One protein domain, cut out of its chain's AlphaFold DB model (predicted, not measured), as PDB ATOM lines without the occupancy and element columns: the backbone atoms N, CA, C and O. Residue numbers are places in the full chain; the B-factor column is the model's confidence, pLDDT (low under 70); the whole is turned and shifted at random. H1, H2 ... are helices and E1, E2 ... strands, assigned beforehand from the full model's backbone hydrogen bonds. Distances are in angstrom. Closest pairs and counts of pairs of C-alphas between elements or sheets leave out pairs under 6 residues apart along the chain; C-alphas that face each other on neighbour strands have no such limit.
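This is residues 86 to 127 and 230 to 260 of the 261 residues of the protein "Heat-inducible transcription repressor HrcA" of Hungateiclostridium straminisolvens JCM 21531 (UniProt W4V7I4). A flat, loose row: a helical hairpin of H1 and H2, with H2 packed on the two-stranded antiparallel sheet E1 E2, and H4 at the far side beyond short H3. The 73 printed residues run H1 H2 E1 E2 H3 H4, mostly helix. The whole is loose, with a radius of gyration of the C-alphas of 14.1 A and spans of 42 by 33 by 13 A.

H1, residues 86 to 96, begins at C-alpha 86 (41.925, -105.242, -40.106). H2 is residues 102 to 117, 22.3 A; E1 121 to 125; E2 230 to 233; H3 235 to 240. H4, residues 247 to 258, 16.5 A, ends at C-alpha 258 (37.117, -104.380, -5.957).

H1 and H2 touch, opposite ways at a shallow tilt of 5 degrees, closest at C-alphas 94 and 108, 6.0 A. The closest C-alphas of H2 and E1 are 114 and 121, 5.0 A. E1 and E2 are antiparallel neighbours, and among their backbone pairs within hydrogen-bond range are N 121 and O 233, 2.9 A. H3 and H4 are close but not clearly touching, C-alphas 238 and 250 being closest at 7.6 A. H4 is apart from E1 and E2. Every O i to N i+4 pair is within hydrogen-bond range in H1, H2 and H4; H3 has 0 of 2, but 3 of 3 O i to N i+3.

Residues 128 to 229 are not printed; the gap is 10.0 A between C-alphas 127 and 230. pLDDT is under 70 at residues 97 to 101, 126 and 241 to 260.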
ATOM      1  N   ASP A  86      43.223-105.233 -40.788       88.56
ATOM      2  CA  ASP A  86      41.925-105.242 -40.106       88.56
ATOM      3  C   ASP A  86      42.035-104.810 -38.635       88.56
ATOM      4  O   ASP A  86      41.191-104.055 -38.140       88.56
ATOM      5  N   GLU A  87      43.095-105.228 -37.936       87.19
ATOM      6  CA  GLU A  87      43.391-104.783 -36.568       87.19
ATOM      7  C   GLU A  87      43.700-103.283 -36.534       87.19
ATOM      8  O   GLU A  87      43.141-102.554 -35.712       87.19
ATOM      9  N   ILE A  88      44.514-102.791 -37.473       88.06
ATOM     10  CA  ILE A  88      44.835-101.362 -37.594       88.06
ATOM     11  C   ILE A  88      43.569-100.539 -37.861       88.06
ATOM     12  O   ILE A  88      43.362 -99.497 -37.234       88.06
ATOM     13  N   CYS A  89      42.710-100.990 -38.777       86.75
ATOM     14  CA  CYS A  89      41.436-100.335 -39.072       86.75
ATOM     15  C   CYS A  89      40.504-100.325 -37.855       86.75
ATOM     16  O   CYS A  89      39.900 -99.293 -37.561       86.75
ATOM     17  N   SER A  90      40.432-101.434 -37.116       84.00
ATOM     18  CA  SER A  90      39.628-101.538 -35.893       84.00
ATOM     19  C   SER A  90      40.098-100.562 -34.812       84.00
ATOM     20  O   SER A  90      39.274 -99.886 -34.197       84.00
ATOM     21  N   ILE A  91      41.416-100.431 -34.618       84.75
ATOM     22  CA  ILE A  91      42.008 -99.474 -33.671       84.75
ATOM     23  C   ILE A  91      41.685 -98.035 -34.087       84.75
ATOM     24  O   ILE A  91      41.190 -97.260 -33.271       84.75
ATOM     25  N   LYS A  92      41.906 -97.676 -35.359       85.62
ATOM     26  CA  LYS A  92      41.624 -96.320 -35.864       85.62
ATOM     27  C   LYS A  92      40.152 -95.948 -35.717       85.62
ATOM     28  O   LYS A  92      39.841 -94.884 -35.192       85.62
ATOM     29  N   SER A  93      39.247 -96.854 -36.090       82.94
ATOM     30  CA  SER A  93      37.808 -96.619 -35.958       82.94
ATOM     31  C   SER A  93      37.372 -96.406 -34.507       82.94
ATOM     32  O   SER A  93      36.413 -95.675 -34.282       82.94
ATOM     33  N   ALA A  94      38.039 -97.029 -33.532       76.62
ATOM     34  CA  ALA A  94      37.749 -96.800 -32.121       76.62
ATOM     35  C   ALA A  94      38.215 -95.427 -31.619       76.62
ATOM     36  O   ALA A  94      37.668 -94.924 -30.643       76.62
ATOM     37  N   MET A  95      39.200 -94.821 -32.285       74.12
ATOM     38  CA  MET A  95      39.728 -93.499 -31.944       74.12
ATOM     39  C   MET A  95      38.998 -92.353 -32.657       74.12
ATOM     40  O   MET A  95      38.932 -91.254 -32.114       74.12
ATOM     41  N   ASP A  96      38.442 -92.598 -33.848       73.62
ATOM     42  CA  ASP A  96      37.772 -91.577 -34.672       73.62
ATOM     43  C   ASP A  96      36.338 -91.250 -34.223       73.62
ATOM     44  O   ASP A  96      35.744 -90.265 -34.681       73.62
ATOM     45  N   THR A  97      35.755 -92.044 -33.322       61.66
ATOM     46  CA  THR A  97      34.462 -91.715 -32.722       61.66
ATOM     47  C   THR A  97      34.612 -90.379 -31.990       61.66
ATOM     48  O   THR A  97      35.369 -90.285 -31.026       61.66
ATOM     49  N   LYS A  98      33.911 -89.326 -32.446       55.12
ATOM     50  CA  LYS A  98      33.849 -88.013 -31.774       55.12
ATOM     51  C   LYS A  98      33.193 -88.167 -30.407       55.12
ATOM     52  O   LYS A  98      32.000 -87.934 -30.233       55.12
ATOM     53  N   ILE A  99      33.983 -88.617 -29.453       54.59
ATOM     54  CA  ILE A  99      33.575 -88.864 -28.092       54.59
ATOM     55  C   ILE A  99      33.927 -87.604 -27.307       54.59
ATOM     56  O   ILE A  99      35.097 -87.287 -27.103       54.59
ATOM     57  N   ASN A 100      32.902 -86.878 -26.863       55.00
ATOM     58  CA  ASN A 100      33.065 -85.712 -25.989       55.00
ATOM     59  C   ASN A 100      33.442 -86.103 -24.542       55.00
ATOM     60  O   ASN A 100      33.633 -85.227 -23.704       55.00
ATOM     61  N   GLU A 101      33.564 -87.401 -24.241       68.88
ATOM     62  CA  GLU A 101      33.816 -87.940 -22.901       68.88
ATOM     63  C   GLU A 101      34.987 -88.932 -22.905       68.88
ATOM     64  O   GLU A 101      34.845 -90.082 -23.316       68.88
ATOM     65  N   LEU A 102      36.151 -88.514 -22.397       73.62
ATOM     66  CA  LEU A 102      37.373 -89.332 -22.301       73.62
ATOM     67  C   LEU A 102      37.124 -90.771 -21.797       73.62
ATOM     68  O   LEU A 102      37.750 -91.709 -22.291       73.62
ATOM     69  N   GLY A 103      36.188 -90.961 -20.862       75.62
ATOM     70  CA  GLY A 103      35.837 -92.279 -20.332       75.62
ATOM     71  C   GLY A 103      35.261 -93.246 -21.375       75.62
ATOM     72  O   GLY A 103      35.641 -94.416 -21.416       75.62
ATOM     73  N   GLN A 104      34.403 -92.771 -22.283       78.06
ATOM     74  CA  GLN A 104      33.853 -93.615 -23.350       78.06
ATOM     75  C   GLN A 104      34.938 -94.035 -24.351       78.06
ATOM     76  O   GLN A 104      34.955 -95.186 -24.790       78.06
ATOM     77  N   LEU A 105      35.884 -93.140 -24.660       82.56
ATOM     78  CA  LEU A 105      37.010 -93.443 -25.545       82.56
ATOM     79  C   LEU A 105      37.896 -94.534 -24.935       82.56
ATOM     80  O   LEU A 105      38.222 -95.515 -25.600       82.56
ATOM     81  N   LEU A 106      38.250 -94.395 -23.653       84.56
ATOM     82  CA  LEU A 106      39.070 -95.384 -22.951       84.56
ATOM     83  C   LEU A 106      38.389 -96.751 -22.874       84.56
ATOM     84  O   LEU A 106      39.056 -97.771 -23.052       84.56
ATOM     85  N   ARG A 107      37.067 -96.785 -22.675       85.12
ATOM     86  CA  ARG A 107      36.286 -98.023 -22.752       85.12
ATOM     87  C   ARG A 107      36.380 -98.669 -24.137       85.12
ATOM     88  O   ARG A 107      36.700 -99.850 -24.236       85.12
ATOM     89  N   GLN A 108      36.171 -97.901 -25.207       86.44
ATOM     90  CA  GLN A 108      36.191 -98.424 -26.577       86.44
ATOM     91  C   GLN A 108      37.578 -98.949 -26.975       86.44
ATOM     92  O   GLN A 108      37.691-100.048 -27.520       86.44
ATOM     93  N   VAL A 109      38.639 -98.207 -26.650       87.12
ATOM     94  CA  VAL A 109      40.025 -98.645 -26.877       87.12
ATOM     95  C   VAL A 109      40.320 -99.918 -26.085       87.12
ATOM     96  O   VAL A 109      40.872-100.865 -26.643       87.12
ATOM     97  N   SER A 110      39.907 -99.987 -24.815       89.75
ATOM     98  CA  SER A 110      40.118-101.181 -23.985       89.75
ATOM     99  C   SER A 110      39.406-102.407 -24.561       89.75
ATOM    100  O   SER A 110      39.976-103.495 -24.571       89.75
ATOM    101  N   ALA A 111      38.200-102.236 -25.106       89.12
ATOM    102  CA  ALA A 111      37.449-103.314 -25.742       89.12
ATOM    103  C   ALA A 111      38.146-103.825 -27.011       89.12
ATOM    104  O   ALA A 111      38.276-105.037 -27.203       89.12
ATOM    105  N   VAL A 112      38.650-102.917 -27.853       89.62
ATOM    106  CA  VAL A 112      39.423-103.292 -29.047       89.62
ATOM    107  C   VAL A 112      40.715-104.010 -28.664       89.62
ATOM    108  O   VAL A 112      40.996-105.073 -29.213       89.62
ATOM    109  N   MET A 113      41.466-103.497 -27.687       89.25
ATOM    110  CA  MET A 113      42.697-104.135 -27.207       89.25
ATOM    111  C   MET A 113      42.427-105.527 -26.642       89.25
ATOM    112  O   MET A 113      43.142-106.475 -26.960       89.25
ATOM    113  N   SER A 114      41.362-105.678 -25.856       91.12
ATOM    114  CA  SER A 114      40.961-106.976 -25.327       91.12
ATOM    115  C   SER A 114      40.621-107.975 -26.437       91.12
ATOM    116  O   SER A 114      41.058-109.124 -26.391       91.12
ATOM    117  N   LYS A 115      39.903-107.530 -27.474       89.38
ATOM    118  CA  LYS A 115      39.528-108.366 -28.619       89.38
ATOM    119  C   LYS A 115      40.732-108.794 -29.462       89.38
ATOM    120  O   LYS A 115      40.802-109.948 -29.860       89.38
ATOM    121  N   ILE A 116      41.654-107.874 -29.745       88.31
ATOM    122  CA  ILE A 116      42.847-108.150 -30.563       88.31
ATOM    123  C   ILE A 116      43.794-109.092 -29.821       88.31
ATOM    124  O   ILE A 116      44.308-110.053 -30.383       88.31
ATOM    125  N   THR A 117      44.009-108.833 -28.533       86.50
ATOM    126  CA  THR A 117      44.995-109.578 -27.747       86.50
ATOM    127  C   THR A 117      44.439-110.870 -27.146       86.50
ATOM    128  O   THR A 117      45.217-111.701 -26.693       86.50
ATOM    129  N   ASN A 118      43.113-111.053 -27.127       85.75
ATOM    130  CA  ASN A 118      42.417-112.096 -26.365       85.75
ATOM    131  C   ASN A 118      42.767-112.104 -24.866       85.75
ATOM    132  O   ASN A 118      42.595-113.120 -24.198       85.75
ATOM    133  N   TYR A 119      43.228-110.976 -24.321       85.94
ATOM    134  CA  TYR A 119      43.485-110.790 -22.894       85.94
ATOM    135  C   TYR A 119      42.480-109.815 -22.280       85.94
ATOM    136  O   TYR A 119      41.706-109.150 -22.973       85.94
ATOM    137  N   THR A 120      42.474-109.739 -20.953       87.31
ATOM    138  CA  THR A 120      41.778-108.676 -20.228       87.31
ATOM    139  C   THR A 120      42.515-107.357 -20.447       87.31
ATOM    140  O   THR A 120      43.725-107.286 -20.233       87.31
ATOM    141  N   SER A 121      41.794-106.307 -20.835       89.00
ATOM    142  CA  SER A 121      42.347-104.960 -20.987       89.00
ATOM    143  C   SER A 121      41.805-104.037 -19.906       89.00
ATOM    144  O   SER A 121      40.617-104.076 -19.588       89.00
ATOM    145  N   MET A 122      42.670-103.176 -19.371       86.50
ATOM    146  CA  MET A 122      42.309-102.193 -18.356       86.50
ATOM    147  C   MET A 122      42.820-100.809 -18.753       86.50
ATOM    148  O   MET A 122      43.989-100.657 -19.106       86.50
ATOM    149  N   ALA A 123      41.960 -99.805 -18.629       85.88
ATOM    150  CA  ALA A 123      42.328 -98.399 -18.708       85.88
ATOM    151  C   ALA A 123      41.876 -97.690 -17.434       85.88
ATOM    152  O   ALA A 123      40.849 -98.036 -16.860       85.88
ATOM    153  N   ALA A 124      42.635 -96.696 -16.991       81.44
ATOM    154  CA  ALA A 124      42.286 -95.912 -15.819       81.44
ATOM    155  C   ALA A 124      42.445 -94.425 -16.120       81.44
ATOM    156  O   ALA A 124      43.455 -94.007 -16.690       81.44
ATOM    157  N   ILE A 125      41.461 -93.638 -15.700       76.88
ATOM    158  CA  ILE A 125      41.617 -92.205 -15.502       76.88
ATOM    159  C   ILE A 125      42.120 -92.055 -14.067       76.88
ATOM    160  O   ILE A 125      41.413 -92.443 -13.135       76.88
ATOM    161  N   PRO A 126      43.363 -91.582 -13.868       69.25
ATOM    162  CA  PRO A 126      43.888 -91.406 -12.526       69.25
ATOM    163  C   PRO A 126      43.035 -90.390 -11.766       69.25
ATOM    164  O   PRO A 126      42.539 -89.428 -12.354       69.25
ATOM    165  N   GLU A 127      42.920 -90.613 -10.458       70.06
ATOM    166  CA  GLU A 127      42.269 -89.697  -9.524       70.06
ATOM    167  C   GLU A 127      42.825 -88.281  -9.728       70.06
ATOM    168  O   GLU A 127      44.046 -88.064  -9.689       70.06
ATOM    169  N   VAL A 230      37.985 -96.556 -13.629       78.31
ATOM    170  CA  VAL A 230      38.658 -97.722 -14.214       78.31
ATOM    171  C   VAL A 230      37.708 -98.421 -15.178       78.31
ATOM    172  O   VAL A 230      36.592 -98.791 -14.827       78.31
ATOM    173  N   PHE A 231      38.180 -98.644 -16.397       83.38
ATOM    174  CA  PHE A 231      37.489 -99.387 -17.441       83.38
ATOM    175  C   PHE A 231      38.148-100.751 -17.584       83.38
ATOM    176  O   PHE A 231      39.366-100.840 -17.740       83.38
ATOM    177  N   LEU A 232      37.341-101.806 -17.533       85.19
ATOM    178  CA  LEU A 232      37.791-103.186 -17.655       85.19
ATOM    179  C   LEU A 232      37.019-103.854 -18.784       85.19
ATOM    180  O   LEU A 232      35.794-103.896 -18.749       85.19
ATOM    181  N   GLU A 233      37.740-104.406 -19.751       89.19
ATOM    182  CA  GLU A 233      37.153-105.082 -20.900       89.19
ATOM    183  C   GLU A 233      37.746-106.483 -21.066       89.19
ATOM    184  O   GLU A 233      38.927-106.722 -20.798       89.19
ATOM    185  N   GLY A 234      36.889-107.428 -21.459       84.81
ATOM    186  CA  GLY A 234      37.234-108.843 -21.622       84.81
ATOM    187  C   GLY A 234      37.726-109.536 -20.355       84.81
ATOM    188  O   GLY A 234      38.572-110.416 -20.437       84.81
ATOM    189  N   ALA A 235      37.164-109.204 -19.189       82.25
ATOM    190  CA  ALA A 235      37.467-109.887 -17.925       82.25
ATOM    191  C   ALA A 235      37.329-111.423 -18.011       82.25
ATOM    192  O   ALA A 235      38.050-112.155 -17.333       82.25
ATOM    193  N   ILE A 236      36.440-111.914 -18.884       80.94
ATOM    194  CA  ILE A 236      36.241-113.346 -19.139       80.94
ATOM    195  C   ILE A 236      37.448-114.012 -19.813       80.94
ATOM    196  O   ILE A 236      37.681-115.198 -19.605       80.94
ATOM    197  N   ASN A 237      38.262-113.255 -20.555       81.19
ATOM    198  CA  ASN A 237      39.451-113.773 -21.228       81.19
ATOM    199  C   ASN A 237      40.491-114.292 -20.233       81.19
ATOM    200  O   ASN A 237      41.233-115.223 -20.537       81.19
ATOM    201  N   MET A 238      40.505-113.748 -19.014       74.31
ATOM    202  CA  MET A 238      41.350-114.233 -17.925       74.31
ATOM    203  C   MET A 238      41.081-115.711 -17.585       74.31
ATOM    204  O   MET A 238      41.978-116.413 -17.126       74.31
ATOM    205  N   LEU A 239      39.868-116.214 -17.845       72.69
ATOM    206  CA  LEU A 239      39.508-117.618 -17.627       72.69
ATOM    207  C   LEU A 239      40.037-118.552 -18.724       72.69
ATOM    208  O   LEU A 239      40.155-119.752 -18.486       72.69
ATOM    209  N   ASN A 240      40.394-118.021 -19.897       70.19
ATOM    210  CA  ASN A 240      40.882-118.815 -21.026       70.19
ATOM    211  C   ASN A 240      42.348-119.262 -20.865       70.19
ATOM    212  O   ASN A 240      42.809-120.099 -21.636       70.19
ATOM    213  N   TYR A 241      43.069-118.762 -19.850       65.56
ATOM    214  CA  TYR A 241      44.465-119.123 -19.564       65.56
ATOM    215  C   TYR A 241      44.641-119.740 -18.158       65.56
ATOM    216  O   TYR A 241      45.259-119.133 -17.276       65.56
ATOM    217  N   PRO A 242      44.101-120.947 -17.901       53.59
ATOM    218  CA  PRO A 242      44.209-121.604 -16.604       53.59
ATOM    219  C   PRO A 242      45.586-122.265 -16.426       53.59
ATOM    220  O   PRO A 242      45.767-123.434 -16.747       53.59
ATOM    221  N   ASN A 243      46.559-121.550 -15.857       54.41
ATOM    222  CA  ASN A 243      47.744-122.197 -15.280       54.41
ATOM    223  C   ASN A 243      47.484-122.560 -13.809       54.41
ATOM    224  O   ASN A 243      46.923-121.772 -13.047       54.41
ATOM    225  N   SER A 244      47.929-123.746 -13.392       46.50
ATOM    226  CA  SER A 244      47.574-124.429 -12.131       46.50
ATOM    227  C   SER A 244      47.899-123.662 -10.835       46.50
ATOM    228  O   SER A 244      47.437-124.048  -9.764       46.50
ATOM    229  N   GLY A 245      48.668-122.568 -10.910       51.81
ATOM    230  CA  GLY A 245      48.979-121.664  -9.791       51.81
ATOM    231  C   GLY A 245      48.263-120.302  -9.817       51.81
ATOM    232  O   GLY A 245      48.396-119.537  -8.865       51.81
ATOM    233  N   MET A 246      47.505-119.977 -10.874       52.12
ATOM    234  CA  MET A 246      46.963-118.629 -11.121       52.12
ATOM    235  C   MET A 246      45.545-118.377 -10.598       52.12
ATOM    236  O   MET A 246      45.156-117.217 -10.532       52.12
ATOM    237  N   LEU A 247      44.787-119.384 -10.143       52.66
ATOM    238  CA  LEU A 247      43.441-119.158  -9.577       52.66
ATOM    239  C   LEU A 247      43.470-118.189  -8.377       52.66
ATOM    240  O   LEU A 247      42.692-117.241  -8.330       52.66
ATOM    241  N   ARG A 248      44.459-118.331  -7.480       53.06
ATOM    242  CA  ARG A 248      44.705-117.360  -6.393       53.06
ATOM    243  C   ARG A 248      45.165-115.992  -6.908       53.06
ATOM    244  O   ARG A 248      44.883-114.977  -6.281       53.06
ATOM    245  N   GLY A 249      45.878-115.955  -8.033       55.81
ATOM    246  CA  GLY A 249      46.315-114.719  -8.690       55.81
ATOM    247  C   GLY A 249      45.149-113.940  -9.299       55.81
ATOM    248  O   GLY A 249      45.085-112.729  -9.135       55.81
ATOM    249  N   HIS A 250      44.195-114.634  -9.921       57.97
ATOM    250  CA  HIS A 250      42.970-114.057 -10.473       57.97
ATOM    251  C   HIS A 250      42.053-113.508  -9.377       57.97
ATOM    252  O   HIS A 250      41.575-112.384  -9.496       57.97
ATOM    253  N   GLU A 251      41.868-114.238  -8.274       55.06
ATOM    254  CA  GLU A 251      41.129-113.740  -7.103       55.06
ATOM    255  C   GLU A 251      41.841-112.556  -6.429       55.06
ATOM    256  O   GLU A 251      41.200-111.582  -6.036       55.06
ATOM    257  N   SER A 252      43.175-112.586  -6.336       56.44
ATOM    258  CA  SER A 252      43.969-111.464  -5.816       56.44
ATOM    259  C   SER A 252      43.883-110.228  -6.725       56.44
ATOM    260  O   SER A 252      43.702-109.112  -6.245       56.44
ATOM    261  N   PHE A 253      43.915-110.414  -8.046       63.22
ATOM    262  CA  PHE A 253      43.736-109.345  -9.029       63.22
ATOM    263  C   PHE A 253      42.323-108.742  -8.965       63.22
ATOM    264  O   PHE A 253      42.182-107.525  -8.874       63.22
ATOM    265  N   LEU A 254      41.280-109.579  -8.917       61.91
ATOM    266  CA  LEU A 254      39.886-109.136  -8.786       61.91
ATOM    267  C   LEU A 254      39.595-108.488  -7.424       61.91
ATOM    268  O   LEU A 254      38.815-107.545  -7.344       61.91
ATOM    269  N   SER A 255      40.235-108.939  -6.344       57.56
ATOM    270  CA  SER A 255      40.079-108.325  -5.017       57.56
ATOM    271  C   SER A 255      40.874-107.026  -4.854       57.56
ATOM    272  O   SER A 255      40.408-106.117  -4.167       57.56
ATOM    273  N   LEU A 256      42.033-106.884  -5.508       58.94
ATOM    274  CA  LEU A 256      42.708-105.591  -5.669       58.94
ATOM    275  C   LEU A 256      41.854-104.618  -6.493       58.94
ATOM    276  O   LEU A 256      41.867-103.420  -6.221       58.94
ATOM    277  N   TRP A 257      41.101-105.139  -7.462       60.56
ATOM    278  CA  TRP A 257      40.192-104.373  -8.311       60.56
ATOM    279  C   TRP A 257      38.952-103.880  -7.549       60.56
ATOM    280  O   TRP A 257      38.683-102.683  -7.554       60.56
ATOM    281  N   LEU A 258      38.273-104.751  -6.791       51.31
ATOM    282  CA  LEU A 258      37.117-104.380  -5.957       51.31
ATOM    283  C   LEU A 258      37.449-103.384  -4.833       51.31
ATOM    284  O   LEU A 258      36.542-102.785  -4.276       51.31
ATOM    285  N   LYS A 259      38.725-103.220  -4.467       48.00
ATOM    286  CA  LYS A 259      39.166-102.236  -3.461       48.00
ATOM    287  C   LYS A 259      39.405-100.830  -4.023       48.00
ATOM    288  O   LYS A 259      39.689 -99.926  -3.243       48.00
ATOM    289  N   LYS A 260      39.392-100.668  -5.349       46.09
ATOM    290  CA  LYS A 260      39.648 -99.399  -6.054       46.09
ATOM    291  C   LYS A 260      38.408 -98.820  -6.748       46.09
ATOM    292  O   LYS A 260      38.530 -97.774  -7.379       46.09
TER     293      LYS A 260